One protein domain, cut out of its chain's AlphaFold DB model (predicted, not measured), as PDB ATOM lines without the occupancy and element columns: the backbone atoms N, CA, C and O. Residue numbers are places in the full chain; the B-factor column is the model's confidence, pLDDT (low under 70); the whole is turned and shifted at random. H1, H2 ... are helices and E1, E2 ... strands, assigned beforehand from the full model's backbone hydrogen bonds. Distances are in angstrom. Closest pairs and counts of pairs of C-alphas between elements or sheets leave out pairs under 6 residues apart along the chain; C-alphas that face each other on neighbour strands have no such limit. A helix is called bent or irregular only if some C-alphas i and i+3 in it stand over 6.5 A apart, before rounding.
ATOM      1  N   GLY A  61      40.484 -11.886  34.969       48.78
ATOM      2  CA  GLY A  61      40.418 -10.511  35.481       48.78
ATOM      3  C   GLY A  61      39.339 -10.248  36.541       48.78
ATOM      4  O   GLY A  61      39.219  -9.119  37.004       48.78
ATOM      5  N   VAL A  62      38.576 -11.265  36.958       52.72
ATOM      6  CA  VAL A  62      37.557 -11.166  38.012       52.72
ATOM      7  C   VAL A  62      38.021 -11.922  39.254       52.72
ATOM      8  O   VAL A  62      38.408 -13.089  39.175       52.72
ATOM      9  N   CYS A  63      37.955 -11.273  40.415       60.44
ATOM     10  CA  CYS A  63      38.182 -11.926  41.701       60.44
ATOM     11  C   CYS A  63      36.977 -12.798  42.058       60.44
ATOM     12  O   CYS A  63      35.861 -12.302  42.214       60.44
ATOM     13  N   VAL A  64      37.209 -14.100  42.204       61.19
ATOM     14  CA  VAL A  64      36.182 -15.083  42.562       61.19
ATOM     15  C   VAL A  64      36.625 -15.885  43.784       61.19
ATOM     16  O   VAL A  64      37.827 -16.100  43.949       61.19
ATOM     17  N   PRO A  65      35.702 -16.353  44.644       63.91
ATOM     18  CA  PRO A  65      36.046 -17.291  45.711       63.91
ATOM     19  C   PRO A  65      36.793 -18.504  45.147       63.91
ATOM     20  O   PRO A  65      36.461 -18.969  44.057       63.91
ATOM     21  N   GLU A  66      37.784 -19.018  45.872       62.84
ATOM     22  CA  GLU A  66      38.650 -20.115  45.416       62.84
ATOM     23  C   GLU A  66      37.840 -21.327  44.929       62.84
ATOM     24  O   GLU A  66      38.048 -21.785  43.808       62.84
ATOM     25  N   ASP A  67      36.827 -21.758  45.682       63.69
ATOM     26  CA  ASP A  67      35.967 -22.894  45.317       63.69
ATOM     27  C   ASP A  67      35.195 -22.672  44.002       63.69
ATOM     28  O   ASP A  67      34.989 -23.598  43.215       63.69
ATOM     29  N   VAL A  68      34.793 -21.426  43.730       64.94
ATOM     30  CA  VAL A  68      34.115 -21.020  42.486       64.94
ATOM     31  C   VAL A  68      35.120 -20.910  41.338       64.94
ATOM     32  O   VAL A  68      34.830 -21.287  40.199       64.94
ATOM     33  N   GLY A  69      36.314 -20.393  41.620       64.31
ATOM     34  CA  GLY A  69      37.374 -20.199  40.639       64.31
ATOM     35  C   GLY A  69      38.026 -21.499  40.180       64.31
ATOM     36  O   GLY A  69      38.353 -21.628  38.999       64.31
ATOM     37  N   LEU A  70      38.169 -22.469  41.085       71.06
ATOM     38  CA  LEU A  70      38.702 -23.795  40.789       71.06
ATOM     39  C   LEU A  70      37.688 -24.669  40.046       71.06
ATOM     40  O   LEU A  70      38.086 -25.490  39.222       71.06
ATOM     41  N   TYR A  71      36.386 -24.492  40.282       71.69
ATOM     42  CA  TYR A  71      35.374 -25.292  39.605       71.69
ATOM     43  C   TYR A  71      35.334 -25.031  38.091       71.69
ATOM     44  O   TYR A  71      35.244 -23.897  37.599       71.69
ATOM     45  N   GLY A  72      35.402 -26.114  37.321       71.62
ATOM     46  CA  GLY A  72      35.543 -26.086  35.873       71.62
ATOM     47  C   GLY A  72      36.840 -25.421  35.414       71.62
ATOM     48  O   GLY A  72      36.858 -24.825  34.331       71.62
ATOM     49  N   ARG A  73      37.892 -25.424  36.246       80.88
ATOM     50  CA  ARG A  73      39.240 -25.029  35.833       80.88
ATOM     51  C   ARG A  73      39.760 -26.078  34.862       80.88
ATOM     52  O   ARG A  73      39.823 -27.256  35.201       80.88
ATOM     53  N   THR A  74      40.106 -25.623  33.665       79.94
ATOM     54  CA  THR A  74      40.636 -26.455  32.587       79.94
ATOM     55  C   THR A  74      42.137 -26.217  32.485       79.94
ATOM     56  O   THR A  74      42.568 -25.071  32.375       79.94
ATOM     57  N   MET A  75      42.910 -27.293  32.531       80.62
ATOM     58  CA  MET A  75      44.338 -27.325  32.242       80.62
ATOM     59  C   MET A  75      44.529 -28.072  30.928       80.62
ATOM     60  O   MET A  75      43.936 -29.133  30.733       80.62
ATOM     61  N   ILE A  76      45.326 -27.505  30.033       76.69
ATOM     62  CA  ILE A  76      45.623 -28.078  28.723       76.69
ATOM     63  C   ILE A  76      47.137 -28.216  28.645       76.69
ATOM     64  O   ILE A  76      47.841 -27.224  28.830       76.69
ATOM     65  N   SER A  77      47.621 -29.431  28.416       76.75
ATOM     66  CA  SER A  77      49.040 -29.727  28.252       76.75
ATOM     67  C   SER A  77      49.266 -30.511  26.966       76.75
ATOM     68  O   SER A  77      48.548 -31.459  26.654       76.75
ATOM     69  N   TYR A  78      50.281 -30.092  26.220       73.12
ATOM     70  CA  TYR A  78      50.870 -30.876  25.146       73.12
ATOM     71  C   TYR A  78      52.060 -31.625  25.735       73.12
ATOM     72  O   TYR A  78      52.942 -31.011  26.332       73.12
ATOM     73  N   GLU A  79      52.053 -32.948  25.636       73.44
ATOM     74  CA  GLU A  79      53.049 -33.822  26.250       73.44
ATOM     75  C   GLU A  79      53.589 -34.804  25.211       73.44
ATOM     76  O   GLU A  79      52.827 -35.338  24.415       73.44
ATOM     77  N   CYS A  80      54.898 -35.044  25.193       70.38
ATOM     78  CA  CYS A  80      55.460 -36.177  24.461       70.38
ATOM     79  C   CYS A  80      55.545 -37.375  25.401       70.38
ATOM     80  O   CYS A  80      56.060 -37.263  26.519       70.38
ATOM     81  N   LEU A  81      55.026 -38.509  24.940       70.62
ATOM     82  CA  LEU A  81      55.157 -39.788  25.614       70.62
ATOM     83  C   LEU A  81      56.175 -40.652  24.873       70.62
ATOM     84  O   LEU A  81      56.098 -40.810  23.660       70.62
ATOM     85  N   TYR A  82      57.119 -41.214  25.609       68.62
ATOM     86  CA  TYR A  82      58.209 -42.033  25.108       68.62
ATOM     87  C   TYR A  82      57.935 -43.484  25.457       68.62
ATOM     88  O   TYR A  82      57.573 -43.793  26.592       68.62
ATOM     89  N   SER A  83      58.118 -44.365  24.481       60.81
ATOM     90  CA  SER A  83      57.967 -45.801  24.681       60.81
ATOM     91  C   SER A  83      59.349 -46.444  24.747       60.81
ATOM     92  O   SER A  83      60.109 -46.369  23.784       60.81
ATOM     93  N   LYS A  84      59.683 -47.073  25.875       55.47
ATOM     94  CA  LYS A  84      60.869 -47.928  26.029       55.47
ATOM     95  C   LYS A  84      60.452 -49.213  26.721       55.47
ATOM     96  O   LYS A  84      59.727 -49.174  27.711       55.47
ATOM     97  N   ASP A  85      60.860 -50.347  26.158       55.19
ATOM     98  CA  ASP A  85      60.590 -51.679  26.713       55.19
ATOM     99  C   ASP A  85      59.086 -51.950  26.961       55.19
ATOM    100  O   ASP A  85      58.699 -52.619  27.919       55.19
ATOM    101  N   GLY A  86      58.214 -51.382  26.116       54.56
ATOM    102  CA  GLY A  86      56.753 -51.484  26.228       54.56
ATOM    103  C   GLY A  86      56.106 -50.560  27.270       54.56
ATOM    104  O   GLY A  86      54.884 -50.559  27.401       54.56
ATOM    105  N   ARG A  87      56.888 -49.750  28.000       57.47
ATOM    106  CA  ARG A  87      56.382 -48.742  28.945       57.47
ATOM    107  C   ARG A  87      56.322 -47.372  28.293       57.47
ATOM    108  O   ARG A  87      57.303 -46.925  27.705       57.47
ATOM    109  N   THR A  88      55.194 -46.693  28.464       64.19
ATOM    110  CA  THR A  88      54.972 -45.335  27.965       64.19
ATOM    111  C   THR A  88      55.114 -44.333  29.113       64.19
ATOM    112  O   THR A  88      54.287 -44.308  30.027       64.19
ATOM    113  N   GLN A  89      56.158 -43.507  29.071       63.75
ATOM    114  CA  GLN A  89      56.495 -42.521  30.102       63.75
ATOM    115  C   GLN A  89      56.597 -41.116  29.513       63.75
ATOM    116  O   GLN A  89      56.880 -40.926  28.336       63.75
ATOM    117  N   THR A  90      56.364 -40.101  30.328       64.69
ATOM    118  CA  THR A  90      56.608 -38.705  29.944       64.69
ATOM    119  C   THR A  90      58.100 -38.359  30.013       64.69
ATOM    120  O   THR A  90      58.851 -39.037  30.709       64.69
ATOM    121  N   GLY A  91      58.524 -37.275  29.354       60.69
ATOM    122  CA  GLY A  91      59.916 -36.791  29.416       60.69
ATOM    123  C   GLY A  91      60.438 -36.627  30.847       60.69
ATOM    124  O   GLY A  91      61.463 -37.198  31.184       60.69
ATOM    125  N   ASP A  92      59.680 -35.967  31.726       62.06
ATOM    126  CA  ASP A  92      60.089 -35.794  33.130       62.06
ATOM    127  C   ASP A  92      60.192 -37.122  33.907       62.06
ATOM    128  O   ASP A  92      61.067 -37.276  34.754       62.06
ATOM    129  N   GLU A  93      59.285 -38.077  33.653       67.38
ATOM    130  CA  GLU A  93      59.330 -39.410  34.283       67.38
ATOM    131  C   GLU A  93      60.601 -40.146  33.844       67.38
ATOM    132  O   GLU A  93      61.294 -40.738  34.671       67.38
ATOM    133  N   TRP A  94      60.945 -40.021  32.563       65.50
ATOM    134  CA  TRP A  94      62.170 -40.562  31.999       65.50
ATOM    135  C   TRP A  94      63.419 -39.886  32.572       65.50
ATOM    136  O   TRP A  94      64.369 -40.557  32.963       65.50
ATOM    137  N   GLU A  95      63.454 -38.554  32.623       60.66
ATOM    138  CA  GLU A  95      64.569 -37.794  33.195       60.66
ATOM    139  C   GLU A  95      64.782 -38.152  34.664       60.66
ATOM    140  O   GLU A  95      65.922 -38.323  35.099       60.66
ATOM    141  N   ALA A  96      63.698 -38.311  35.425       69.19
ATOM    142  CA  ALA A  96      63.754 -38.757  36.806       69.19
ATOM    143  C   ALA A  96      64.308 -40.185  36.920       69.19
ATOM    144  O   ALA A  96      65.155 -40.428  37.782       69.19
ATOM    145  N   GLU A  97      63.888 -41.106  36.045       71.06
ATOM    146  CA  GLU A  97      64.403 -42.479  35.992       71.06
ATOM    147  C   GLU A  97      65.894 -42.502  35.646       71.06
ATOM    148  O   GLU A  97      66.682 -43.054  36.407       71.06
ATOM    149  N   MET A  98      66.315 -41.802  34.591       67.06
ATOM    150  CA  MET A  98      67.727 -41.670  34.211       67.06
ATOM    151  C   MET A  98      68.556 -41.029  35.324       67.06
ATOM    152  O   MET A  98      69.668 -41.466  35.605       67.06
ATOM    153  N   THR A  99      68.024 -40.007  35.995       63.59
ATOM    154  CA  THR A  99      68.698 -39.378  37.137       63.59
ATOM    155  C   THR A  99      68.845 -40.368  38.291       63.59
ATOM    156  O   THR A  99      69.894 -40.404  38.934       63.59
ATOM    157  N   ALA A 100      67.824 -41.182  38.561       72.75
ATOM    158  CA  ALA A 100      67.871 -42.218  39.586       72.75
ATOM    159  C   ALA A 100      68.859 -43.340  39.223       72.75
ATOM    160  O   ALA A 100      69.653 -43.735  40.074       72.75
ATOM    161  N   GLU A 101      68.873 -43.796  37.967       71.44
ATOM    162  CA  GLU A 101      69.841 -44.764  37.438       71.44
ATOM    163  C   GLU A 101      71.274 -44.229  37.542       71.44
ATOM    164  O   GLU A 101      72.160 -44.913  38.055       71.44
ATOM    165  N   THR A 102      71.517 -42.983  37.126       64.56
ATOM    166  CA  THR A 102      72.835 -42.346  37.237       64.56
ATOM    167  C   THR A 102      73.246 -42.188  38.699       64.56
ATOM    168  O   THR A 102      74.397 -42.456  39.025       64.56
ATOM    169  N   LYS A 103      72.329 -41.829  39.608       67.38
ATOM    170  CA  LYS A 103      72.609 -41.794  41.056       67.38
ATOM    171  C   LYS A 103      72.929 -43.174  41.634       67.38
ATOM    172  O   LYS A 103      73.769 -43.268  42.525       67.38
ATOM    173  N   ALA A 104      72.270 -44.228  41.154       71.81
ATOM    174  CA  ALA A 104      72.540 -45.600  41.579       71.81
ATOM    175  C   ALA A 104      73.919 -46.081  41.097       71.81
ATOM    176  O   ALA A 104      74.661 -46.687  41.866       71.81
ATOM    177  N   TRP A 158      38.893 -29.827  36.531       82.88
ATOM    178  CA  TRP A 158      38.426 -29.990  37.904       82.88
ATOM    179  C   TRP A 158      36.926 -29.701  37.995       82.88
ATOM    180  O   TRP A 158      36.497 -28.562  37.809       82.88
ATOM    181  N   ALA A 159      36.114 -30.721  38.252       81.81
ATOM    182  CA  ALA A 159      34.657 -30.631  38.289       81.81
ATOM    183  C   ALA A 159      34.051 -31.608  39.323       81.81
ATOM    184  O   ALA A 159      33.287 -32.502  38.955       81.81
ATOM    185  N   PRO A 160      34.359 -31.443  40.623       76.69
ATOM    186  CA  PRO A 160      33.918 -32.364  41.666       76.69
ATOM    187  C   PRO A 160      32.399 -32.336  41.871       76.69
ATOM    188  O   PRO A 160      31.738 -31.308  41.694       76.69
ATOM    189  N   GLY A 161      31.842 -33.473  42.297       70.94
ATOM    190  CA  GLY A 161      30.420 -33.607  42.640       70.94
ATOM    191  C   GLY A 161      29.472 -33.734  41.443       70.94
ATOM    192  O   GLY A 161      28.257 -33.692  41.626       70.94
ATOM    193  N   ILE A 162      29.999 -33.890  40.227       79.94
ATOM    194  CA  ILE A 162      29.211 -34.189  39.026       79.94
ATOM    195  C   ILE A 162      29.132 -35.704  38.833       79.94
ATOM    196  O   ILE A 162      30.118 -36.410  39.052       79.94
ATOM    197  N   LYS A 163      27.971 -36.208  38.396       80.12
ATOM    198  CA  LYS A 163      27.842 -37.603  37.950       80.12
ATOM    199  C   LYS A 163      28.424 -37.763  36.550       80.12
ATOM    200  O   LYS A 163      28.157 -36.936  35.681       80.12
ATOM    201  N   ARG A 164      29.126 -38.865  36.299       80.94
ATOM    202  CA  ARG A 164      29.738 -39.198  35.003       80.94
ATOM    203  C   ARG A 164      28.808 -38.961  33.808       80.94
ATOM    204  O   ARG A 164      29.154 -38.242  32.876       80.94
ATOM    205  N   ASP A 165      27.571 -39.443  33.903       82.56
ATOM    206  CA  ASP A 165      26.577 -39.357  32.826       82.56
ATOM    207  C   ASP A 165      26.062 -37.935  32.563       82.56
ATOM    208  O   ASP A 165      25.223 -37.732  31.685       82.56
ATOM    209  N   GLN A 166      26.522 -36.933  33.314       84.31
ATOM    210  CA  GLN A 166      26.219 -35.521  33.078       84.31
ATOM    211  C   GLN A 166      27.290 -34.812  32.247       84.31
ATOM    212  O   GLN A 166      27.018 -33.715  31.738       84.31
ATOM    213  N   PHE A 167      28.469 -35.423  32.091       87.50
ATOM    214  CA  PHE A 167      29.495 -34.960  31.167       87.50
ATOM    215  C   PHE A 167      29.109 -35.310  29.733       87.50
ATOM    216  O   PHE A 167      28.610 -36.394  29.424       87.50
ATOM    217  N   ARG A 168      29.325 -34.355  28.841       87.75
ATOM    218  CA  ARG A 168      29.203 -34.527  27.400       87.75
ATOM    219  C   ARG A 168      30.494 -34.016  26.788       87.75
ATOM    220  O   ARG A 168      30.796 -32.830  26.915       87.75
ATOM    221  N   VAL A 169      31.259 -34.922  26.196       90.12
ATOM    222  CA  VAL A 169      32.495 -34.606  25.486       90.12
ATOM    223  C   VAL A 169      32.308 -35.042  24.045       90.12
ATOM    224  O   VAL A 169      31.941 -36.190  23.800       90.12
ATOM    225  N   PHE A 170      32.523 -34.117  23.117       88.56
ATOM    226  CA  PHE A 170      32.385 -34.352  21.689       88.56
ATOM    227  C   PHE A 170      33.695 -34.059  20.968       88.56
ATOM    228  O   PHE A 170      34.403 -33.117  21.329       88.56
ATOM    229  N   LEU A 171      33.983 -34.853  19.943       88.88
ATOM    230  CA  LEU A 171      35.081 -34.677  19.004       88.88
ATOM    231  C   LEU A 171      34.468 -34.477  17.615       88.88
ATOM    232  O   LEU A 171      33.922 -35.413  17.038       88.88
ATOM    233  N   ASN A 172      34.518 -33.251  17.099       87.00
ATOM    234  CA  ASN A 172      33.854 -32.898  15.847       87.00
ATOM    235  C   ASN A 172      34.866 -32.734  14.705       87.00
ATOM    236  O   ASN A 172      35.692 -31.819  14.747       87.00
ATOM    237  N   TYR A 173      34.749 -33.592  13.689       84.00
ATOM    238  CA  TYR A 173      35.489 -33.528  12.421       84.00
ATOM    239  C   TYR A 173      34.632 -33.079  11.223       84.00
ATOM    240  O   TYR A 173      35.106 -33.079  10.090       84.00
ATOM    241  N   THR A 174      33.374 -32.696  11.449       77.25
ATOM    242  CA  THR A 174      32.430 -32.393  10.365       77.25
ATOM    243  C   THR A 174      32.852 -31.151   9.571       77.25
ATOM    244  O   THR A 174      33.164 -30.104  10.145       77.25
ATOM    245  N   LYS A 175      32.828 -31.244   8.235       66.62
ATOM    246  CA  LYS A 175      33.119 -30.111   7.333       66.62
ATOM    247  C   LYS A 175      31.991 -29.078   7.292       66.62
ATOM    248  O   LYS A 175      32.251 -27.885   7.169       66.62
ATOM    249  N   ASP A 176      30.751 -29.524   7.478       61.84
ATOM    250  CA  ASP A 176      29.526 -28.745   7.246       61.84
ATOM    251  C   ASP A 176      29.282 -27.575   8.219       61.84
ATOM    252  O   ASP A 176      28.204 -26.983   8.201       61.84
ATOM    253  N   LYS A 177      30.220 -27.240   9.121       55.69
ATOM    254  CA  LYS A 177      29.991 -26.297  10.240       55.69
ATOM    255  C   LYS A 177      28.705 -26.611  11.028       55.69
ATOM    256  O   LYS A 177      28.201 -25.746  11.743       55.69
ATOM    257  N   LYS A 178      28.203 -27.850  10.944       54.31
ATOM    258  CA  LYS A 178      27.166 -28.409  11.815       54.31
ATOM    259  C   LYS A 178      27.825 -28.708  13.153       54.31
ATOM    260  O   LYS A 178      28.057 -29.850  13.545       54.31
ATOM    261  N   TYR A 179      28.225 -27.635  13.822       57.09
ATOM    262  CA  TYR A 179      28.490 -27.707  15.238       57.09
ATOM    263  C   TYR A 179      27.191 -28.153  15.885       57.09
ATOM    264  O   TYR A 179      26.139 -27.654  15.484       57.09
ATOM    265  N   PRO A 180      27.238 -29.053  16.871       56.25
ATOM    266  CA  PRO A 180      26.056 -29.290  17.654       56.25
ATOM    267  C   PRO A 180      25.661 -27.971  18.325       56.25
ATOM    268  O   PRO A 180      26.326 -27.505  19.260       56.25
ATOM    269  N   ASP A 181      24.595 -27.349  17.816       53.22
ATOM    270  CA  ASP A 181      23.982 -26.128  18.342       53.22
ATOM    271  C   ASP A 181      23.552 -26.357  19.793       53.22
ATOM    272  O   ASP A 181      23.497 -25.436  20.622       53.22
ATOM    273  N   SER A 182      23.278 -27.621  20.124       55.44
ATOM    274  CA  SER A 182      23.047 -28.073  21.479       55.44
ATOM    275  C   SER A 182      23.859 -29.314  21.843       55.44
ATOM    276  O   SER A 182      23.996 -30.273  21.095       55.44
ATOM    277  N   TYR A 183      24.283 -29.365  23.104       58.00
ATOM    278  CA  TYR A 183      24.892 -30.539  23.743       58.00
ATOM    279  C   TYR A 183      23.947 -31.757  23.872       58.00
ATOM    280  O   TYR A 183      24.296 -32.726  24.551       58.00
ATOM    281  N   MET A 184      22.740 -31.671  23.307       58.44
ATOM    282  CA  MET A 184      21.686 -32.687  23.330       58.44
ATOM    283  C   MET A 184      21.517 -33.378  21.972       58.44
ATOM    284  O   MET A 184      20.660 -34.248  21.851       58.44
ATOM    285  N   GLU A 185      22.292 -32.989  20.959       64.69
ATOM    286  CA  GLU A 185      22.224 -33.604  19.638       64.69
ATOM    287  C   GLU A 185      22.746 -35.041  19.635       64.69
ATOM    288  O   GLU A 185      23.593 -35.426  20.450       64.69
ATOM    289  N   ALA A 186      22.193 -35.835  18.717       59.41
ATOM    290  CA  ALA A 186      22.652 -37.188  18.465       59.41
ATOM    291  C   ALA A 186      24.101 -37.140  17.964       59.41
ATOM    292  O   ALA A 186      24.459 -36.311  17.130       59.41
ATOM    293  N   ALA A 187      24.931 -38.017  18.510       69.06
ATOM    294  CA  ALA A 187      26.323 -38.167  18.130       69.06
ATOM    295  C   ALA A 187      26.655 -39.652  18.150       69.06
ATOM    296  O   ALA A 187      26.126 -40.394  18.985       69.06
ATOM    297  N   GLU A 188      27.517 -40.056  17.232       78.75
ATOM    298  CA  GLU A 188      27.946 -41.440  17.092       78.75
ATOM    299  C   GLU A 188      29.070 -41.748  18.084       78.75
ATOM    300  O   GLU A 188      29.767 -40.852  18.572       78.75
ATOM    301  N   GLU A 189      29.237 -43.020  18.420       81.44
ATOM    302  CA  GLU A 189      30.436 -43.474  19.120       81.44
ATOM    303  C   GLU A 189      31.566 -43.659  18.104       81.44
ATOM    304  O   GLU A 189      31.314 -43.911  16.926       81.44
ATOM    305  N   ILE A 190      32.818 -43.502  18.541       80.75
ATOM    306  CA  ILE A 190      33.962 -43.745  17.657       80.75
ATOM    307  C   ILE A 190      33.950 -45.236  17.284       80.75
ATOM    308  O   ILE A 190      34.015 -46.071  18.193       80.75
ATOM    309  N   PRO A 191      33.874 -45.600  15.991       74.06
ATOM    310  CA  PRO A 191      33.809 -46.998  15.606       74.06
ATOM    311  C   PRO A 191      35.161 -47.658  15.864       74.06
ATOM    312  O   PRO A 191      36.185 -47.209  15.349       74.06
ATOM    313  N   ASN A 192      35.168 -48.766  16.603       71.94
ATOM    314  CA  ASN A 192      36.336 -49.636  16.687       71.94
ATOM    315  C   ASN A 192      36.351 -50.575  15.470       71.94
ATOM    316  O   ASN A 192      36.006 -51.753  15.577       71.94
ATOM    317  N   SER A 193      36.633 -50.017  14.291       77.94
ATOM    318  CA  SER A 193      36.645 -50.767  13.033       77.94
ATOM    319  C   SER A 193      38.072 -51.190  12.653       77.94
ATOM    320  O   SER A 193      39.015 -50.411  12.822       77.94
ATOM    321  N   PRO A 194      38.259 -52.407  12.110       80.75
ATOM    322  CA  PRO A 194      39.555 -52.832  11.583       80.75
ATOM    323  C   PRO A 194      40.012 -51.952  10.410       80.75
ATOM    324  O   PRO A 194      41.203 -51.707  10.269       80.75
ATOM    325  N   GLU A 195      39.074 -51.409   9.632       83.19
ATOM    326  CA  GLU A 195      39.333 -50.495   8.510       83.19
ATOM    327  C   GLU A 195      40.062 -49.221   8.957       83.19
ATOM    328  O   GLU A 195      41.050 -48.819   8.342       83.19
ATOM    329  N   LEU A 196      39.628 -48.625  10.074       84.62
ATOM    330  CA  LEU A 196      40.279 -47.454  10.655       84.62
ATOM    331  C   LEU A 196      41.710 -47.775  11.108       84.62
ATOM    332  O   LEU A 196      42.619 -46.972  10.897       84.62
ATOM    333  N   ASN A 197      41.922 -48.955  11.697       85.19
ATOM    334  CA  ASN A 197      43.250 -49.398  12.125       85.19
ATOM    335  C   ASN A 197      44.191 -49.578  10.933       85.19
ATOM    336  O   ASN A 197      45.267 -48.982  10.928       85.19
ATOM    337  N   THR A 198      43.750 -50.308   9.905       86.00
ATOM    338  CA  THR A 198      44.527 -50.538   8.683       86.00
ATOM    339  C   THR A 198      44.856 -49.234   7.960       86.00
ATOM    340  O   THR A 198      45.981 -49.071   7.490       86.00
ATOM    341  N   TYR A 199      43.921 -48.280   7.903       87.62
ATOM    342  CA  TYR A 199      44.164 -46.971   7.295       87.62
ATOM    343  C   TYR A 199      45.321 -46.233   7.980       87.62
ATOM    344  O   TYR A 199      46.287 -45.847   7.321       87.62
ATOM    345  N   TYR A 200      45.259 -46.074   9.306       85.62
ATOM    346  CA  TYR A 200      46.316 -45.372  10.030       85.62
ATOM    347  C   TYR A 200      47.653 -46.124   9.987       85.62
ATOM    348  O   TYR A 200      48.683 -45.476   9.836       85.62
ATOM    349  N   GLU A 201      47.655 -47.457  10.077       85.69
ATOM    350  CA  GLU A 201      48.877 -48.271   9.959       85.69
ATOM    351  C   GLU A 201      49.534 -48.125   8.580       85.69
ATOM    352  O   GLU A 201      50.754 -47.994   8.487       85.69
ATOM    353  N   THR A 202      48.731 -48.087   7.514       84.81
ATOM    354  CA  THR A 202      49.229 -47.904   6.143       84.81
ATOM    355  C   THR A 202      49.890 -46.537   5.990       84.81
ATOM    356  O   THR A 202      51.023 -46.458   5.522       84.81
ATOM    357  N   CYS A 203      49.237 -45.466   6.451       80.50
ATOM    358  CA  CYS A 203      49.803 -44.116   6.401       80.50
ATOM    359  C   CYS A 203      51.033 -43.945   7.311       80.50
ATOM    360  O   CYS A 203      51.949 -43.206   6.967       80.50
ATOM    361  N   GLU A 204      51.083 -44.618   8.466       77.94
ATOM    362  CA  GLU A 204      52.257 -44.612   9.356       77.94
ATOM    363  C   GLU A 204      53.456 -45.373   8.746       77.94
ATOM    364  O   GLU A 204      54.595 -45.098   9.121       77.94
ATOM    365  N   SER A 205      53.221 -46.301   7.807       74.19
ATOM    366  CA  SER A 205      54.261 -47.123   7.163       74.19
ATOM    367  C   SER A 205      54.996 -46.445   5.998       74.19
ATOM    368  O   SER A 205      56.002 -46.977   5.517       74.19
ATOM    369  N   GLU A 206      54.520 -45.285   5.536       70.69
ATOM    370  CA  GLU A 206      55.169 -44.550   4.451       70.69
ATOM    371  C   GLU A 206      56.572 -44.069   4.879       70.69
ATOM    372  O   GLU A 206      56.743 -43.531   5.980       70.69
ATOM    373  N   SER A 218      62.427 -31.551  17.600       56.34
ATOM    374  CA  SER A 218      61.243 -31.578  18.453       56.34
ATOM    375  C   SER A 218      60.191 -32.401  17.717       56.34
ATOM    376  O   SER A 218      59.817 -32.093  16.589       56.34
ATOM    377  N   THR A 219      59.714 -33.474  18.344       57.50
ATOM    378  CA  THR A 219      58.623 -34.312  17.818       57.50
ATOM    379  C   THR A 219      57.406 -33.476  17.397       57.50
ATOM    380  O   THR A 219      56.708 -33.796  16.438       57.50
ATOM    381  N   TYR A 220      57.171 -32.366  18.102       60.00
ATOM    382  CA  TYR A 220      56.138 -31.398  17.765       60.00
ATOM    383  C   TYR A 220      56.423 -30.664  16.454       60.00
ATOM    384  O   TYR A 220      55.502 -30.508  15.661       60.00
ATOM    385  N   ASN A 221      57.669 -30.253  16.210       59.91
ATOM    386  CA  ASN A 221      58.074 -29.614  14.960       59.91
ATOM    387  C   ASN A 221      57.958 -30.580  13.782       59.91
ATOM    388  O   ASN A 221      57.493 -30.170  12.728       59.91
ATOM    389  N   ASP A 222      58.326 -31.849  13.953       63.44
ATOM    390  CA  ASP A 222      58.176 -32.856  12.896       63.44
ATOM    391  C   ASP A 222      56.695 -33.097  12.565       63.44
ATOM    392  O   ASP A 222      56.268 -32.940  11.422       63.44
ATOM    393  N   LEU A 223      55.867 -33.339  13.588       65.75
ATOM    394  CA  LEU A 223      54.413 -33.433  13.432       65.75
ATOM    395  C   LEU A 223      53.831 -32.202  12.720       65.75
ATOM    396  O   LEU A 223      52.960 -32.324  11.863       65.75
ATOM    397  N   PHE A 224      54.301 -31.018  13.098       62.59
ATOM    398  CA  PHE A 224      53.843 -29.749  12.559       62.59
ATOM    399  C   PHE A 224      54.277 -29.534  11.102       62.59
ATOM    400  O   PHE A 224      53.457 -29.119  10.288       62.59
ATOM    401  N   ASN A 225      55.523 -29.864  10.757       63.28
ATOM    402  CA  ASN A 225      56.069 -29.748   9.402       63.28
ATOM    403  C   ASN A 225      55.386 -30.701   8.414       63.28
ATOM    404  O   ASN A 225      55.278 -30.382   7.234       63.28
ATOM    405  N   ARG A 226      54.900 -31.851   8.893       67.38
ATOM    406  CA  ARG A 226      54.149 -32.820   8.081       67.38
ATOM    407  C   ARG A 226      52.717 -32.387   7.782       67.38
ATOM    408  O   ARG A 226      52.049 -33.014   6.963       67.38
ATOM    409  N   MET A 227      52.202 -31.353   8.450       68.00
ATOM    410  CA  MET A 227      50.856 -30.875   8.159       68.00
ATOM    411  C   MET A 227      50.831 -30.125   6.818       68.00
ATOM    412  O   MET A 227      51.682 -29.272   6.580       68.00
ATOM    413  N   PRO A 228      49.821 -30.364   5.962       59.38
ATOM    414  CA  PRO A 228      49.763 -29.796   4.612       59.38
ATOM    415  C   PRO A 228      49.704 -28.260   4.588       59.38
ATOM    416  O   PRO A 228      50.122 -27.652   3.605       59.38
ATOM    417  N   LYS A 229      49.206 -27.624   5.661       61.56
ATOM    418  CA  LYS A 229      49.345 -26.187   5.948       61.56
ATOM    419  C   LYS A 229      49.370 -25.982   7.469       61.56
ATOM    420  O   LYS A 229      48.318 -26.103   8.097       61.56
ATOM    421  N   PRO A 230      50.530 -25.700   8.078       50.59
ATOM    422  CA  PRO A 230      50.596 -25.438   9.505       50.59
ATOM    423  C   PRO A 230      49.806 -24.176   9.871       50.59
ATOM    424  O   PRO A 230      50.071 -23.085   9.364       50.59
ATOM    425  N   ASP A 231      48.813 -24.330  10.744       46.94
ATOM    426  CA  ASP A 231      47.909 -23.254  11.148       46.94
ATOM    427  C   ASP A 231      48.625 -22.313  12.140       46.94
ATOM    428  O   ASP A 231      48.533 -22.462  13.357       46.94
ATOM    429  N   TYR A 232      49.422 -21.368  11.630       44.69
ATOM    430  CA  TYR A 232      50.083 -20.349  12.464       44.69
ATOM    431  C   TYR A 232      49.100 -19.295  12.996       44.69
ATOM    432  O   TYR A 232      49.384 -18.613  13.982       44.69
ATOM    433  N   PHE A 252      29.350 -29.707  30.827       86.75
ATOM    434  CA  PHE A 252      28.924 -30.281  32.104       86.75
ATOM    435  C   PHE A 252      28.134 -29.259  32.938       86.75
ATOM    436  O   PHE A 252      28.268 -28.051  32.723       86.75
ATOM    437  N   PRO A 253      27.258 -29.697  33.861       84.44
ATOM    438  CA  PRO A 253      26.495 -28.778  34.701       84.44
ATOM    439  C   PRO A 253      27.397 -28.019  35.678       84.44
ATOM    440  O   PRO A 253      28.423 -28.526  36.111       84.44
ATOM    441  N   LYS A 254      26.991 -26.807  36.057       82.88
ATOM    442  CA  LYS A 254      27.582 -26.073  37.180       82.88
ATOM    443  C   LYS A 254      27.137 -26.701  38.499       82.88
ATOM    444  O   LYS A 254      25.976 -27.096  38.625       82.88
ATOM    445  N   ASN A 255      28.012 -26.725  39.502       75.62
ATOM    446  CA  ASN A 255      27.618 -27.136  40.847       75.62
ATOM    447  C   ASN A 255      26.729 -26.067  41.510       75.62
ATOM    448  O   ASN A 255      26.543 -24.952  41.011       75.62
ATOM    449  N   THR A 256      26.148 -26.420  42.653       71.50
ATOM    450  CA  THR A 256      25.280 -25.527  43.429       71.50
ATOM    451  C   THR A 256      26.002 -24.252  43.862       71.50
ATOM    452  O   THR A 256      25.418 -23.179  43.751       71.50
ATOM    453  N   ILE A 257      27.271 -24.353  44.268       70.06
ATOM    454  CA  ILE A 257      28.087 -23.230  44.756       70.06
ATOM    455  C   ILE A 257      28.292 -22.177  43.660       70.06
ATOM    456  O   ILE A 257      27.992 -21.004  43.866       70.06
ATOM    457  N   VAL A 258      28.735 -22.587  42.468       72.00
ATOM    458  CA  VAL A 258      28.934 -21.687  41.321       72.00
ATOM    459  C   VAL A 258      27.607 -21.062  40.900       72.00
ATOM    460  O   VAL A 258      27.540 -19.856  40.670       72.00
ATOM    461  N   ASN A 259      26.529 -21.851  40.845       72.44
ATOM    462  CA  ASN A 259      25.204 -21.336  40.502       72.44
ATOM    463  C   ASN A 259      24.691 -20.305  41.520       72.44
ATOM    464  O   ASN A 259      24.072 -19.319  41.126       72.44
ATOM    465  N   GLN A 260      24.921 -20.522  42.816       69.38
ATOM    466  CA  GLN A 260      24.536 -19.585  43.872       69.38
ATOM    467  C   GLN A 260      25.355 -18.302  43.804       69.38
ATOM    468  O   GLN A 260      24.773 -17.219  43.803       69.38
ATOM    469  N   TRP A 261      26.677 -18.423  43.682       73.00
ATOM    470  CA  TRP A 261      27.564 -17.274  43.559       73.00
ATOM    471  C   TRP A 261      27.195 -16.417  42.343       73.00
ATOM    472  O   TRP A 261      26.937 -15.227  42.492       73.00
ATOM    473  N   GLU A 262      27.031 -17.020  41.159       71.94
ATOM    474  CA  GLU A 262      26.625 -16.273  39.963       71.94
ATOM    475  C   GLU A 262      25.261 -15.588  40.122       71.94
ATOM    476  O   GLU A 262      25.069 -14.488  39.607       71.94
ATOM    477  N   ARG A 263      24.302 -16.221  40.811       70.44
ATOM    478  CA  ARG A 263      22.981 -15.623  41.066       70.44
ATOM    479  C   ARG A 263      23.069 -14.411  41.983       70.44
ATOM    480  O   ARG A 263      22.382 -13.434  41.720       70.44
ATOM    481  N   VAL A 264      23.885 -14.474  43.035       69.62
ATOM    482  CA  VAL A 264      24.079 -13.362  43.977       69.62
ATOM    483  C   VAL A 264      24.842 -12.218  43.308       69.62
ATOM    484  O   VAL A 264      24.460 -11.061  43.449       69.62
ATOM    485  N   THR A 265      25.887 -12.530  42.539       68.19
ATOM    486  CA  THR A 265      26.769 -11.525  41.927       68.19
ATOM    487  C   THR A 265      26.177 -10.885  40.670       68.19
ATOM    488  O   THR A 265      26.332  -9.684  40.466       68.19
ATOM    489  N   PHE A 266      25.475 -11.648  39.824       69.81
ATOM    490  CA  PHE A 266      24.959 -11.178  38.528       69.81
ATOM    491  C   PHE A 266      23.427 -11.065  38.488       69.81
ATOM    492  O   PHE A 266      22.826 -11.193  37.419       69.81
ATOM    493  N   ALA A 267      22.798 -10.839  39.647       55.75
ATOM    494  CA  ALA A 267      21.358 -10.940  39.913       55.75
ATOM    495  C   ALA A 267      20.401 -10.203  38.943       55.75
ATOM    496  O   ALA A 267      19.201 -10.459  38.976       55.75
ATOM    497  N   SER A 268      20.872  -9.303  38.072       50.06
ATOM    498  CA  SER A 268      20.025  -8.298  37.413       50.06
ATOM    499  C   SER A 268      19.642  -8.519  35.941       50.06
ATOM    500  O   SER A 268      18.924  -7.680  35.405       50.06
ATOM    501  N   LYS A 269      20.045  -9.592  35.236       49.91
ATOM    502  CA  LYS A 269      19.727  -9.723  33.786       49.91
ATOM    503  C   LYS A 269      19.569 -11.156  33.262       49.91
ATOM    504  O   LYS A 269      20.327 -11.566  32.383       49.91
ATOM    505  N   ARG A 270      18.613 -11.957  33.751       55.53
ATOM    506  CA  ARG A 270      18.388 -13.298  33.166       55.53
ATOM    507  C   ARG A 270      16.920 -13.589  32.857       55.53
ATOM    508  O   ARG A 270      16.130 -13.904  33.737       55.53
ATOM    509  N   ASP A 271      16.615 -13.530  31.566       61.69
ATOM    510  CA  ASP A 271      15.423 -14.092  30.929       61.69
ATOM    511  C   ASP A 271      15.281 -15.595  31.293       61.69
ATOM    512  O   ASP A 271      16.256 -16.348  31.134       61.69
ATOM    513  N   PRO A 272      14.114 -16.059  31.789       63.50
ATOM    514  CA  PRO A 272      13.869 -17.461  32.137       63.50
ATOM    515  C   PRO A 272      14.234 -18.455  31.027       63.50
ATOM    516  O   PRO A 272      14.724 -19.548  31.324       63.50
ATOM    517  N   ALA A 273      14.084 -18.069  29.756       62.31
ATOM    518  CA  ALA A 273      14.459 -18.904  28.617       62.31
ATOM    519  C   ALA A 273      15.986 -19.078  28.488       62.31
ATOM    520  O   ALA A 273      16.477 -20.159  28.153       62.31
ATOM    521  N   LYS A 274      16.767 -18.041  28.824       61.25
ATOM    522  CA  LYS A 274      18.242 -18.062  28.785       61.25
ATOM    523  C   LYS A 274      18.861 -18.728  30.018       61.25
ATOM    524  O   LYS A 274      19.992 -19.209  29.944       61.25
ATOM    525  N   ASN A 275      18.121 -18.840  31.124       61.94
ATOM    526  CA  ASN A 275      18.602 -19.476  32.354       61.94
ATOM    527  C   ASN A 275      19.042 -20.931  32.151       61.94
ATOM    528  O   ASN A 275      20.076 -21.315  32.692       61.94
ATOM    529  N   LYS A 276      18.335 -21.728  31.334       63.12
ATOM    530  CA  LYS A 276      18.714 -23.135  31.085       63.12
ATOM    531  C   LYS A 276      20.102 -23.273  30.445       63.12
ATOM    532  O   LYS A 276      20.844 -24.182  30.807       63.12
ATOM    533  N   LYS A 277      20.481 -22.356  29.543       61.38
ATOM    534  CA  LYS A 277      21.804 -22.348  28.888       61.38
ATOM    535  C   LYS A 277      22.930 -21.932  29.847       61.38
ATOM    536  O   LYS A 277      24.056 -22.387  29.703       61.38
ATOM    537  N   LEU A 278      22.620 -21.122  30.863       65.38
ATOM    538  CA  LEU A 278      23.596 -20.572  31.815       65.38
ATOM    539  C   LEU A 278      23.898 -21.490  33.011       65.38
ATOM    540  O   LEU A 278      24.774 -21.163  33.808       65.38
ATOM    541  N   LEU A 279      23.211 -22.627  33.144       76.00
ATOM    542  CA  LEU A 279      23.434 -23.610  34.217       76.00
ATOM    543  C   LEU A 279      24.584 -24.583  33.930       76.00
ATOM    544  O   LEU A 279      24.885 -25.437  34.763       76.00
ATOM    545  N   ARG A 280      25.207 -24.499  32.754       80.38
ATOM    546  CA  ARG A 280      26.246 -25.431  32.307       80.38
ATOM    547  C   ARG A 280      27.523 -24.677  31.951       80.38
ATOM    548  O   ARG A 280      27.485 -23.494  31.615       80.38
ATOM    549  N   ILE A 281      28.655 -25.351  32.079       80.81
ATOM    550  CA  ILE A 281      29.953 -24.884  31.598       80.81
ATOM    551  C   ILE A 281      30.180 -25.549  30.250       80.81
ATOM    552  O   ILE A 281      30.094 -26.769  30.143       80.81
ATOM    553  N   GLN A 282      30.470 -24.732  29.242       83.50
ATOM    554  CA  GLN A 282      30.859 -25.181  27.915       83.50
ATOM    555  C   GLN A 282      32.272 -24.684  27.620       83.50
ATOM    556  O   GLN A 282      32.608 -23.519  27.864       83.50
ATOM    557  N   ARG A 283      33.112 -25.590  27.131       83.25
ATOM    558  CA  ARG A 283      34.468 -25.321  26.657       83.25
ATOM    559  C   ARG A 283      34.602 -25.904  25.264       83.25
ATOM    560  O   ARG A 283      34.043 -26.960  24.985       83.25
ATOM    561  N   ALA A 284      35.329 -25.201  24.418       83.69
ATOM    562  CA  ALA A 284      35.701 -25.675  23.102       83.69
ATOM    563  C   ALA A 284      37.210 -25.500  22.967       83.69
ATOM    564  O   ALA A 284      37.754 -24.477  23.391       83.69
ATOM    565  N   TYR A 285      37.873 -26.514  22.435       83.19
ATOM    566  CA  TYR A 285      39.302 -26.506  22.197       83.19
ATOM    567  C   TYR A 285      39.591 -27.123  20.840       83.19
ATOM    568  O   TYR A 285      39.036 -28.167  20.510       83.19
ATOM    569  N   ARG A 286      40.460 -26.483  20.061       80.81
ATOM    570  CA  ARG A 286      40.970 -27.043  18.814       80.81
ATOM    571  C   ARG A 286      42.470 -27.311  18.994       80.81
ATOM    572  O   ARG A 286      43.186 -26.365  19.326       80.81
ATOM    573  N   PRO A 287      42.935 -28.564  18.843       79.81
ATOM    574  CA  PRO A 287      44.357 -28.861  18.788       79.81
ATOM    575  C   PRO A 287      44.989 -28.256  17.534       79.81
ATOM    576  O   PRO A 287      44.300 -28.020  16.545       79.81
ATOM    577  N   PHE A 288      46.305 -28.053  17.558       72.88
ATOM    578  CA  PHE A 288      47.029 -27.602  16.366       72.88
ATOM    579  C   PHE A 288      47.118 -28.691  15.276       72.88
ATOM    580  O   PHE A 288      47.375 -28.360  14.129       72.88
ATOM    581  N   SER A 289      46.914 -29.969  15.620       80.75
ATOM    582  CA  SER A 289      47.051 -31.140  14.734       80.75
ATOM    583  C   SER A 289      45.858 -32.094  14.837       80.75
ATOM    584  O   SER A 289      44.999 -31.939  15.710       80.75
ATOM    585  N   HIS A 290      45.785 -33.084  13.944       86.69
ATOM    586  CA  HIS A 290      44.741 -34.105  13.988       86.69
ATOM    587  C   HIS A 290      44.930 -35.050  15.181       86.69
ATOM    588  O   HIS A 290      46.006 -35.182  15.758       86.69
ATOM    589  N   VAL A 291      43.839 -35.702  15.568       89.06
ATOM    590  CA  VAL A 291      43.786 -36.710  16.628       89.06
ATOM    591  C   VAL A 291      43.655 -38.088  15.992       89.06
ATOM    592  O   VAL A 291      42.773 -38.288  15.155       89.06
ATOM    593  N   ASP A 292      44.495 -39.026  16.424       89.62
ATOM    594  CA  ASP A 292      44.384 -40.446  16.091       89.62
ATOM    595  C   ASP A 292      43.135 -41.016  16.778       89.62
ATOM    596  O   ASP A 292      43.081 -41.144  18.006       89.62
ATOM    597  N   LEU A 293      42.113 -41.325  15.976       89.25
ATOM    598  CA  LEU A 293      40.810 -41.787  16.458       89.25
ATOM    599  C   LEU A 293      40.877 -43.143  17.178       89.25
ATOM    600  O   LEU A 293      39.981 -43.442  17.964       89.25
ATOM    601  N   ARG A 294      41.939 -43.933  16.968       86.88
ATOM    602  CA  ARG A 294      42.138 -45.237  17.624       86.88
ATOM    603  C   ARG A 294      42.456 -45.090  19.113       86.88
ATOM    604  O   ARG A 294      42.102 -45.942  19.919       86.88
ATOM    605  N   ASN A 295      43.129 -43.997  19.478       81.38
ATOM    606  CA  ASN A 295      43.763 -43.802  20.782       81.38
ATOM    607  C   ASN A 295      43.193 -42.575  21.502       81.38
ATOM    608  O   ASN A 295      43.904 -41.613  21.815       81.38
ATOM    609  N   VAL A 296      41.885 -42.614  21.762       89.25
ATOM    610  CA  VAL A 296      41.173 -41.576  22.512       89.25
ATOM    611  C   VAL A 296      40.734 -42.132  23.857       89.25
ATOM    612  O   VAL A 296      39.975 -43.093  23.925       89.25
ATOM    613  N   SER A 297      41.172 -41.496  24.944       90.50
ATOM    614  CA  SER A 297      40.726 -41.854  26.292       90.50
ATOM    615  C   SER A 297      40.074 -40.668  26.992       90.50
ATOM    616  O   SER A 297      40.506 -39.519  26.866       90.50
ATOM    617  N   CYS A 298      39.007 -40.953  27.733       93.12
ATOM    618  CA  CYS A 298      38.278 -39.981  28.531       93.12
ATOM    619  C   CYS A 298      37.885 -40.635  29.856       93.12
ATOM    620  O   CYS A 298      37.089 -41.569  29.878       93.12
ATOM    621  N   VAL A 299      38.459 -40.158  30.958       93.19
ATOM    622  CA  VAL A 299      38.307 -40.742  32.295       93.19
ATOM    623  C   VAL A 299      37.785 -39.680  33.256       93.19
ATOM    624  O   VAL A 299      38.251 -38.539  33.238       93.19
ATOM    625  N   TYR A 300      36.824 -40.035  34.108       91.75
ATOM    626  CA  TYR A 300      36.360 -39.183  35.200       91.75
ATOM    627  C   TYR A 300      36.435 -39.917  36.532       91.75
ATOM    628  O   TYR A 300      35.733 -40.901  36.752       91.75
ATOM    629  N   ARG A 301      37.267 -39.405  37.437       84.75
ATOM    630  CA  ARG A 301      37.522 -39.983  38.759       84.75
ATOM    631  C   ARG A 301      38.014 -38.892  39.714       84.75
ATOM    632  O   ARG A 301      38.493 -37.849  39.281       84.75
ATOM    633  N   ASP A 302      37.788 -39.058  41.014       82.50
ATOM    634  CA  ASP A 302      38.228 -38.116  42.060       82.50
ATOM    635  C   ASP A 302      37.862 -36.638  41.792       82.50
ATOM    636  O   ASP A 302      38.573 -35.716  42.178       82.50
ATOM    637  N   GLY A 303      36.743 -36.394  41.097       77.56
ATOM    638  CA  GLY A 303      36.290 -35.052  40.727       77.56
ATOM    639  C   GLY A 303      37.050 -34.392  39.569       77.56
ATOM    640  O   GLY A 303      36.787 -33.226  39.276       77.56
ATOM    641  N   THR A 304      37.940 -35.111  38.883       84.31
ATOM    642  CA  THR A 304      38.668 -34.629  37.702       84.31
ATOM    643  C   THR A 304      38.248 -35.403  36.458       84.31
ATOM    644  O   THR A 304      38.273 -36.629  36.438       84.31
ATOM    645  N   LEU A 305      37.882 -34.680  35.400       91.25
ATOM    646  CA  LEU A 305      37.720 -35.231  34.056       91.25
ATOM    647  C   LEU A 305      39.040 -35.051  33.306       91.25
ATOM    648  O   LEU A 305      39.485 -33.916  33.137       91.25
ATOM    649  N   GLN A 306      39.647 -36.134  32.840       91.19
ATOM    650  CA  GLN A 306      40.869 -36.105  32.050       91.19
ATOM    651  C   GLN A 306      40.641 -36.776  30.699       91.19
ATOM    652  O   GLN A 306      40.102 -37.874  30.615       91.19
ATOM    653  N   MET A 307      41.046 -36.093  29.634       93.38
ATOM    654  CA  MET A 307      41.075 -36.633  28.281       93.38
ATOM    655  C   MET A 307      42.516 -36.667  27.797       93.38
ATOM    656  O   MET A 307      43.267 -35.719  28.051       93.38
ATOM    657  N   LEU A 308      42.879 -37.731  27.092       91.44
ATOM    658  CA  LEU A 308      44.185 -37.895  26.470       91.44
ATOM    659  C   LEU A 308      43.982 -38.326  25.015       91.44
ATOM    660  O   LEU A 308      43.294 -39.312  24.743       91.44
ATOM    661  N   PHE A 309      44.581 -37.563  24.105       90.19
ATOM    662  CA  PHE A 309      44.464 -37.720  22.659       90.19
ATOM    663  C   PHE A 309      45.856 -37.881  22.050       90.19
ATOM    664  O   PHE A 309      46.695 -36.999  22.248       90.19
ATOM    665  N   LYS A 310      46.107 -38.962  21.303       90.06
ATOM    666  CA  LYS A 310      47.323 -39.083  20.481       90.06
ATOM    667  C   LYS A 310      47.208 -38.137  19.284       90.06
ATOM    668  O   LYS A 310      46.195 -38.147  18.586       90.06
ATOM    669  N   LEU A 311      48.222 -37.306  19.067       85.12
ATOM    670  CA  LEU A 311      48.260 -36.343  17.966       85.12
ATOM    671  C   LEU A 311      48.925 -36.957  16.731       85.12
ATOM    672  O   LEU A 311      49.857 -37.751  16.847       85.12
ATOM    673  N   THR A 312      48.446 -36.585  15.548       84.19
ATOM    674  CA  THR A 312      48.924 -37.094  14.259       84.19
ATOM    675  C   THR A 312      48.753 -36.059  13.142       84.19
ATOM    676  O   THR A 312      47.931 -35.147  13.236       84.19
ATOM    677  N   HIS A 313      49.568 -36.174  12.094       79.69
ATOM    678  CA  HIS A 313      49.436 -35.395  10.859       79.69
ATOM    679  C   HIS A 313      48.437 -36.052   9.892       79.69
ATOM    680  O   HIS A 313      47.961 -35.407   8.962       79.69
ATOM    681  N   ILE A 314      48.092 -37.323  10.130       83.88
ATOM    682  CA  ILE A 314      47.199 -38.116   9.287       83.88
ATOM    683  C   ILE A 314      45.754 -37.664   9.518       83.88
ATOM    684  O   ILE A 314      45.238 -37.697  10.638       83.88
ATOM    685  N   THR A 315      45.084 -37.260   8.443       86.88
ATOM    686  CA  THR A 315      43.656 -36.919   8.483       86.88
ATOM    687  C   THR A 315      42.802 -38.185   8.588       86.88
ATOM    688  O   THR A 315      43.146 -39.195   7.972       86.88
ATOM    689  N   PRO A 316      41.685 -38.170   9.342       86.88
ATOM    690  CA  PRO A 316      40.767 -39.301   9.355       86.88
ATOM    691  C   PRO A 316      40.137 -39.511   7.964       86.88
ATOM    692  O   PRO A 316      39.862 -38.527   7.262       86.88
ATOM    693  N   PRO A 317      39.864 -40.769   7.574       87.12
ATOM    694  CA  PRO A 317      39.256 -41.077   6.284       87.12
ATOM    695  C   PRO A 317      37.863 -40.429   6.160       87.12
ATOM    696  O   PRO A 317      37.205 -40.224   7.183       87.12
ATOM    697  N   PRO A 318      37.389 -40.088   4.940       85.50
ATOM    698  CA  PRO A 318      36.143 -39.335   4.737       85.50
ATOM    699  C   PRO A 318      34.915 -39.920   5.442       85.50
ATOM    700  O   PRO A 318      34.115 -39.172   5.996       85.50
ATOM    701  N   GLU A 319      34.805 -41.247   5.485       84.88
ATOM    702  CA  GLU A 319      33.712 -41.974   6.150       84.88
ATOM    703  C   GLU A 319      33.695 -41.763   7.671       84.88
ATOM    704  O   GLU A 319      32.647 -41.832   8.303       84.88
ATOM    705  N   PHE A 320      34.848 -41.428   8.252       85.75
ATOM    706  CA  PHE A 320      35.039 -41.224   9.683       85.75
ATOM    707  C   PHE A 320      35.135 -39.733  10.060       85.75
ATOM    708  O   PHE A 320      35.451 -39.400  11.207       85.75
ATOM    709  N   GLN A 321      34.844 -38.804   9.143       86.69
ATOM    710  CA  GLN A 321      34.813 -37.358   9.410       86.69
ATOM    711  C   GLN A 321      33.460 -36.915  10.002       86.69
ATOM    712  O   GLN A 321      32.747 -36.098   9.419       86.69
ATOM    713  N   ASN A 322      33.107 -37.447  11.178       85.06
ATOM    714  CA  ASN A 322      31.813 -37.205  11.829       85.06
ATOM    715  C   ASN A 322      31.937 -36.495  13.199       85.06
ATOM    716  O   ASN A 322      33.019 -36.077  13.628       85.06
ATOM    717  N   ASN A 323      30.803 -36.297  13.875       86.31
ATOM    718  CA  ASN A 323      30.710 -35.808  15.244       86.31
ATOM    719  C   ASN A 323      30.585 -36.981  16.223       86.31
ATOM    720  O   ASN A 323      29.534 -37.617  16.317       86.31
ATOM    721  N   TYR A 324      31.647 -37.220  16.989       88.69
ATOM    722  CA  TYR A 324      31.708 -38.328  17.932       88.69
ATOM    723  C   TYR A 324      31.457 -37.884  19.360       88.69
ATOM    724  O   TYR A 324      31.984 -36.864  19.805       88.69
ATOM    725  N   ARG A 325      30.720 -38.689  20.122       88.94
ATOM    726  CA  ARG A 325      30.604 -38.549  21.573       88.94
ATOM    727  C   ARG A 325      31.569 -39.504  22.258       88.94
ATOM    728  O   ARG A 325      31.490 -40.713  22.081       88.94
ATOM    729  N   LEU A 326      32.444 -38.958  23.099       89.56
ATOM    730  CA  LEU A 326      33.382 -39.770  23.866       89.56
ATOM    731  C   LEU A 326      32.672 -40.410  25.061       89.56
ATOM    732  O   LEU A 326      31.997 -39.725  25.843       89.56
ATOM    733  N   ALA A 327      32.854 -41.720  25.212       87.88
ATOM    734  CA  ALA A 327      32.469 -42.438  26.413       87.88
ATOM    735  C   ALA A 327      33.391 -42.024  27.567       87.88
ATOM    736  O   ALA A 327      34.614 -42.036  27.438       87.88
ATOM    737  N   VAL A 328      32.800 -41.634  28.696       89.56
ATOM    738  CA  VAL A 328      33.556 -41.289  29.903       89.56
ATOM    739  C   VAL A 328      33.692 -42.555  30.739       89.56
ATOM    740  O   VAL A 328      32.690 -43.069  31.235       89.56
ATOM    741  N   SER A 329      34.915 -43.051  30.887       88.38
ATOM    742  CA  SER A 329      35.242 -44.221  31.701       88.38
ATOM    743  C   SER A 329      35.456 -43.841  33.172       88.38
ATOM    744  O   SER A 329      35.893 -42.730  33.483       88.38
ATOM    745  N   GLU A 330      35.153 -44.766  34.084       84.56
ATOM    746  CA  GLU A 330      35.615 -44.707  35.487       84.56
ATOM    747  C   GLU A 330      36.928 -45.477  35.678       84.56
ATOM    748  O   GLU A 330      37.678 -45.227  36.622       84.56
ATOM    749  N   GLU A 331      37.213 -46.397  34.758       80.31
ATOM    750  CA  GLU A 331      38.430 -47.189  34.723       80.31
ATOM    751  C   GLU A 331      39.538 -46.371  34.065       80.31
ATOM    752  O   GLU A 331      39.402 -45.894  32.935       80.31
ATOM    753  N   GLY A 332      40.624 -46.179  34.808       78.50
ATOM    754  CA  GLY A 332      41.771 -45.387  34.392       78.50
ATOM    755  C   GLY A 332      42.424 -44.657  35.561       78.50
ATOM    756  O   GLY A 332      41.859 -44.513  36.653       78.50
ATOM    757  N   GLU A 333      43.646 -44.201  35.320       80.69
ATOM    758  CA  GLU A 333      44.390 -43.351  36.239       80.69
ATOM    759  C   GLU A 333      44.302 -41.900  35.770       80.69
ATOM    760  O   GLU A 333      44.474 -41.604  34.587       80.69
ATOM    761  N   ILE A 334      44.040 -40.985  36.703       80.44
ATOM    762  CA  ILE A 334      44.164 -39.554  36.433       80.44
ATOM    763  C   ILE A 334      45.583 -39.152  36.765       80.44
ATOM    764  O   ILE A 334      45.978 -39.118  37.930       80.44
ATOM    765  N   LYS A 335      46.335 -38.783  35.733       77.31
ATOM    766  CA  LYS A 335      47.654 -38.197  35.934       77.31
ATOM    767  C   LYS A 335      47.505 -36.755  36.422       77.31
ATOM    768  O   LYS A 335      46.616 -36.039  35.947       77.31
ATOM    769  N   PRO A 336      48.364 -36.275  37.334       69.88
ATOM    770  CA  PRO A 336      48.334 -34.878  37.737       69.88
ATOM    771  C   PRO A 336      48.522 -33.974  36.503       69.88
ATOM    772  O   PRO A 336      49.318 -34.298  35.612       69.88
ATOM    773  N   PRO A 337      47.781 -32.856  36.398       62.38
ATOM    774  CA  PRO A 337      47.940 -31.937  35.282       62.38
ATOM    775  C   PRO A 337      49.353 -31.356  35.311       62.38
ATOM    776  O   PRO A 337      49.741 -30.711  36.288       62.38
ATOM    777  N   LYS A 338      50.118 -31.558  34.235       57.16
ATOM    778  CA  LYS A 338      51.416 -30.907  34.086       57.16
ATOM    779  C   LYS A 338      51.191 -29.426  33.827       57.16
ATOM    780  O   LYS A 338      50.547 -29.033  32.856       57.16
ATOM    781  N   VAL A 339      51.713 -28.593  34.716       51.62
ATOM    782  CA  VAL A 339      51.916 -27.180  34.413       51.62
ATOM    783  C   VAL A 339      53.267 -27.133  33.731       51.62
ATOM    784  O   VAL A 339      54.249 -27.448  34.391       51.62
ATOM    785  N   LEU A 340      53.323 -26.790  32.442       43.72
ATOM    786  CA  LEU A 340      54.604 -26.494  31.802       43.72
ATOM    787  C   LEU A 340      55.292 -25.420  32.658       43.72
ATOM    788  O   LEU A 340      54.719 -24.329  32.810       43.72
ATOM    789  N   PRO A 341      56.462 -25.692  33.268       38.56
ATOM    790  CA  PRO A 341      57.263 -24.624  33.839       38.56
ATOM    791  C   PRO A 341      57.431 -23.550  32.765       38.56
ATOM    792  O   PRO A 341      57.731 -23.879  31.617       38.56
ATOM    793  N   ARG A 342      57.250 -22.265  33.096       34.06
ATOM    794  CA  ARG A 342      57.531 -21.162  32.150       34.06
ATOM    795  C   ARG A 342      58.927 -21.286  31.518       34.06
ATOM    796  O   ARG A 342      59.123 -20.840  30.399       34.06
ATOM    797  N   GLU A 343      59.842 -21.944  32.221       33.25
ATOM    798  CA  GLU A 343      61.202 -22.294  31.811       33.25
ATOM    799  C   GLU A 343      61.237 -23.395  30.722       33.25
ATOM    800  O   GLU A 343      62.043 -23.346  29.811       33.25
ATOM    801  N   THR A 344      60.308 -24.351  30.679       35.66
ATOM    802  CA  THR A 344      60.255 -25.357  29.585       35.66
ATOM    803  C   THR A 344      59.736 -24.808  28.248       35.66
ATOM    804  O   THR A 344      59.851 -25.469  27.218       35.66
ATOM    805  N   VAL A 345      59.238 -23.564  28.224       34.59
ATOM    806  CA  VAL A 345      58.896 -22.835  26.985       34.59
ATOM    807  C   VAL A 345      60.150 -22.510  26.156       34.59
ATOM    808  O   VAL A 345      60.036 -22.168  24.980       34.59
ATOM    809  N   HIS A 346      61.359 -22.708  26.704       32.25
ATOM    810  CA  HIS A 346      62.606 -22.594  25.948       32.25
ATOM    811  C   HIS A 346      62.635 -23.494  24.701       32.25
ATOM    812  O   HIS A 346      63.203 -23.086  23.697       32.25
ATOM    813  N   GLY A 347      61.926 -24.631  24.673       36.44
ATOM    814  CA  GLY A 347      61.830 -25.477  23.472       36.44
ATOM    815  C   GLY A 347      61.152 -24.810  22.262       36.44
ATOM    816  O   GLY A 347      61.472 -25.140  21.125       36.44
TER     817      GLY A 347
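AT A GLANCE: This is residues 61 to 104, 158 to 206, 218 to 232 and 252 to 347 of the 405 residues of an uncharacterized protein of Theileria orientalis (UniProt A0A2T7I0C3). A long bent strand hairpin, E6 and E7, makes the middle of a loose group of strands: E2 runs past it near E7, and the small pair E4 and E8, with E5 near E4, lies on the other side. The helices sit round the outside, with residues 98 to 104 of H2 sticking out as an arm and H5 and H6 making a far corner. The printed part has 204 residues, with seven named helices and eight named strands in the order E1 H1 E2 E3 H2 E4 H3 H4 H5 H6 E5 E6 E7 E8 H7. The three sheets, E2 - E3, E4 - E8 and E6 - E7, are antiparallel, and the class is mixed, helices and strands. The whole is only just loose, close to compact, with a radius of gyration of the C-alphas of 20.2 A and spans of 58 by 50 by 36 A.

HOW THE PARTS SIT: E6, residues 290 to 301, and E7, residues 304 to 312, form an antiparallel hairpin at 167 degrees, with N 299 and O 306 within hydrogen-bond range at 2.8 A. E6 bends by 85 degrees at residue 294. The closest C-alphas of E6 and H3, residues 194 to 204, are those of Arg 294 and Asn 197, 7.0 A apart. E2, residues 73 to 84, is near E7 and forms a hairpin with E3, residues 87 to 90, antiparallel at 134 degrees, with N 82 and O 89 at 2.8 A. H2, residues 91 to 104, comes closest to E2 at the C-alphas of Gly 91 and Cys 80, 6.7 A. H4, residues 219 to 225, comes closest to E7 at Leu 223 and Thr 312, whose C-alphas are 6.6 A apart. E4, residues 168 to 172, and E8, residues 323 to 325, are antiparallel at 153 degrees, with N 171 and O 324 at 2.8 A. E5, residues 280 to 285, is near E4 and pairs with no named strand, as does E1, residues 62 to 65. H1, residues 66 to 70, touches H5, residues 256 to 265, at the C-alphas of Val 68 and Val 258, 5.4 A. H6, residues 272 to 278, and E5 meet only through their link, and H7, residues 342 to 347, touches no helix. Every O i to N i+4 pair is within hydrogen-bond range in H1, H2, H3, H4 and H5; H6 has 1 of 3, with 3 of 4 O i to N i+3 pairs, and H7 has 0 of 2, with 3 of 3.

IN THESE COORDINATES: E2 is 33.0 A long, E6 26.5 A, E7 25.7 A and H2 19.6 A. E1 begins at C-alpha 62, (37.557, -11.166, 38.012), and H7 ends at C-alpha 347, (61.830, -25.477, 23.472).

THE WHOLE: The C-alphas farthest apart are those of Ala 104 and Asp 271, 66.1 A. Residues 105 to 157, 207 to 217 and 233 to 251 are not printed, and the C-alpha gaps are 37.7, 20.0 and 30.5 A. The links E4 to H3 and E8 to H7 are long. The mean pLDDT of the printed part is 72.2, with 84 residues under 70, among them residues 218 to 232 and 336 to 347.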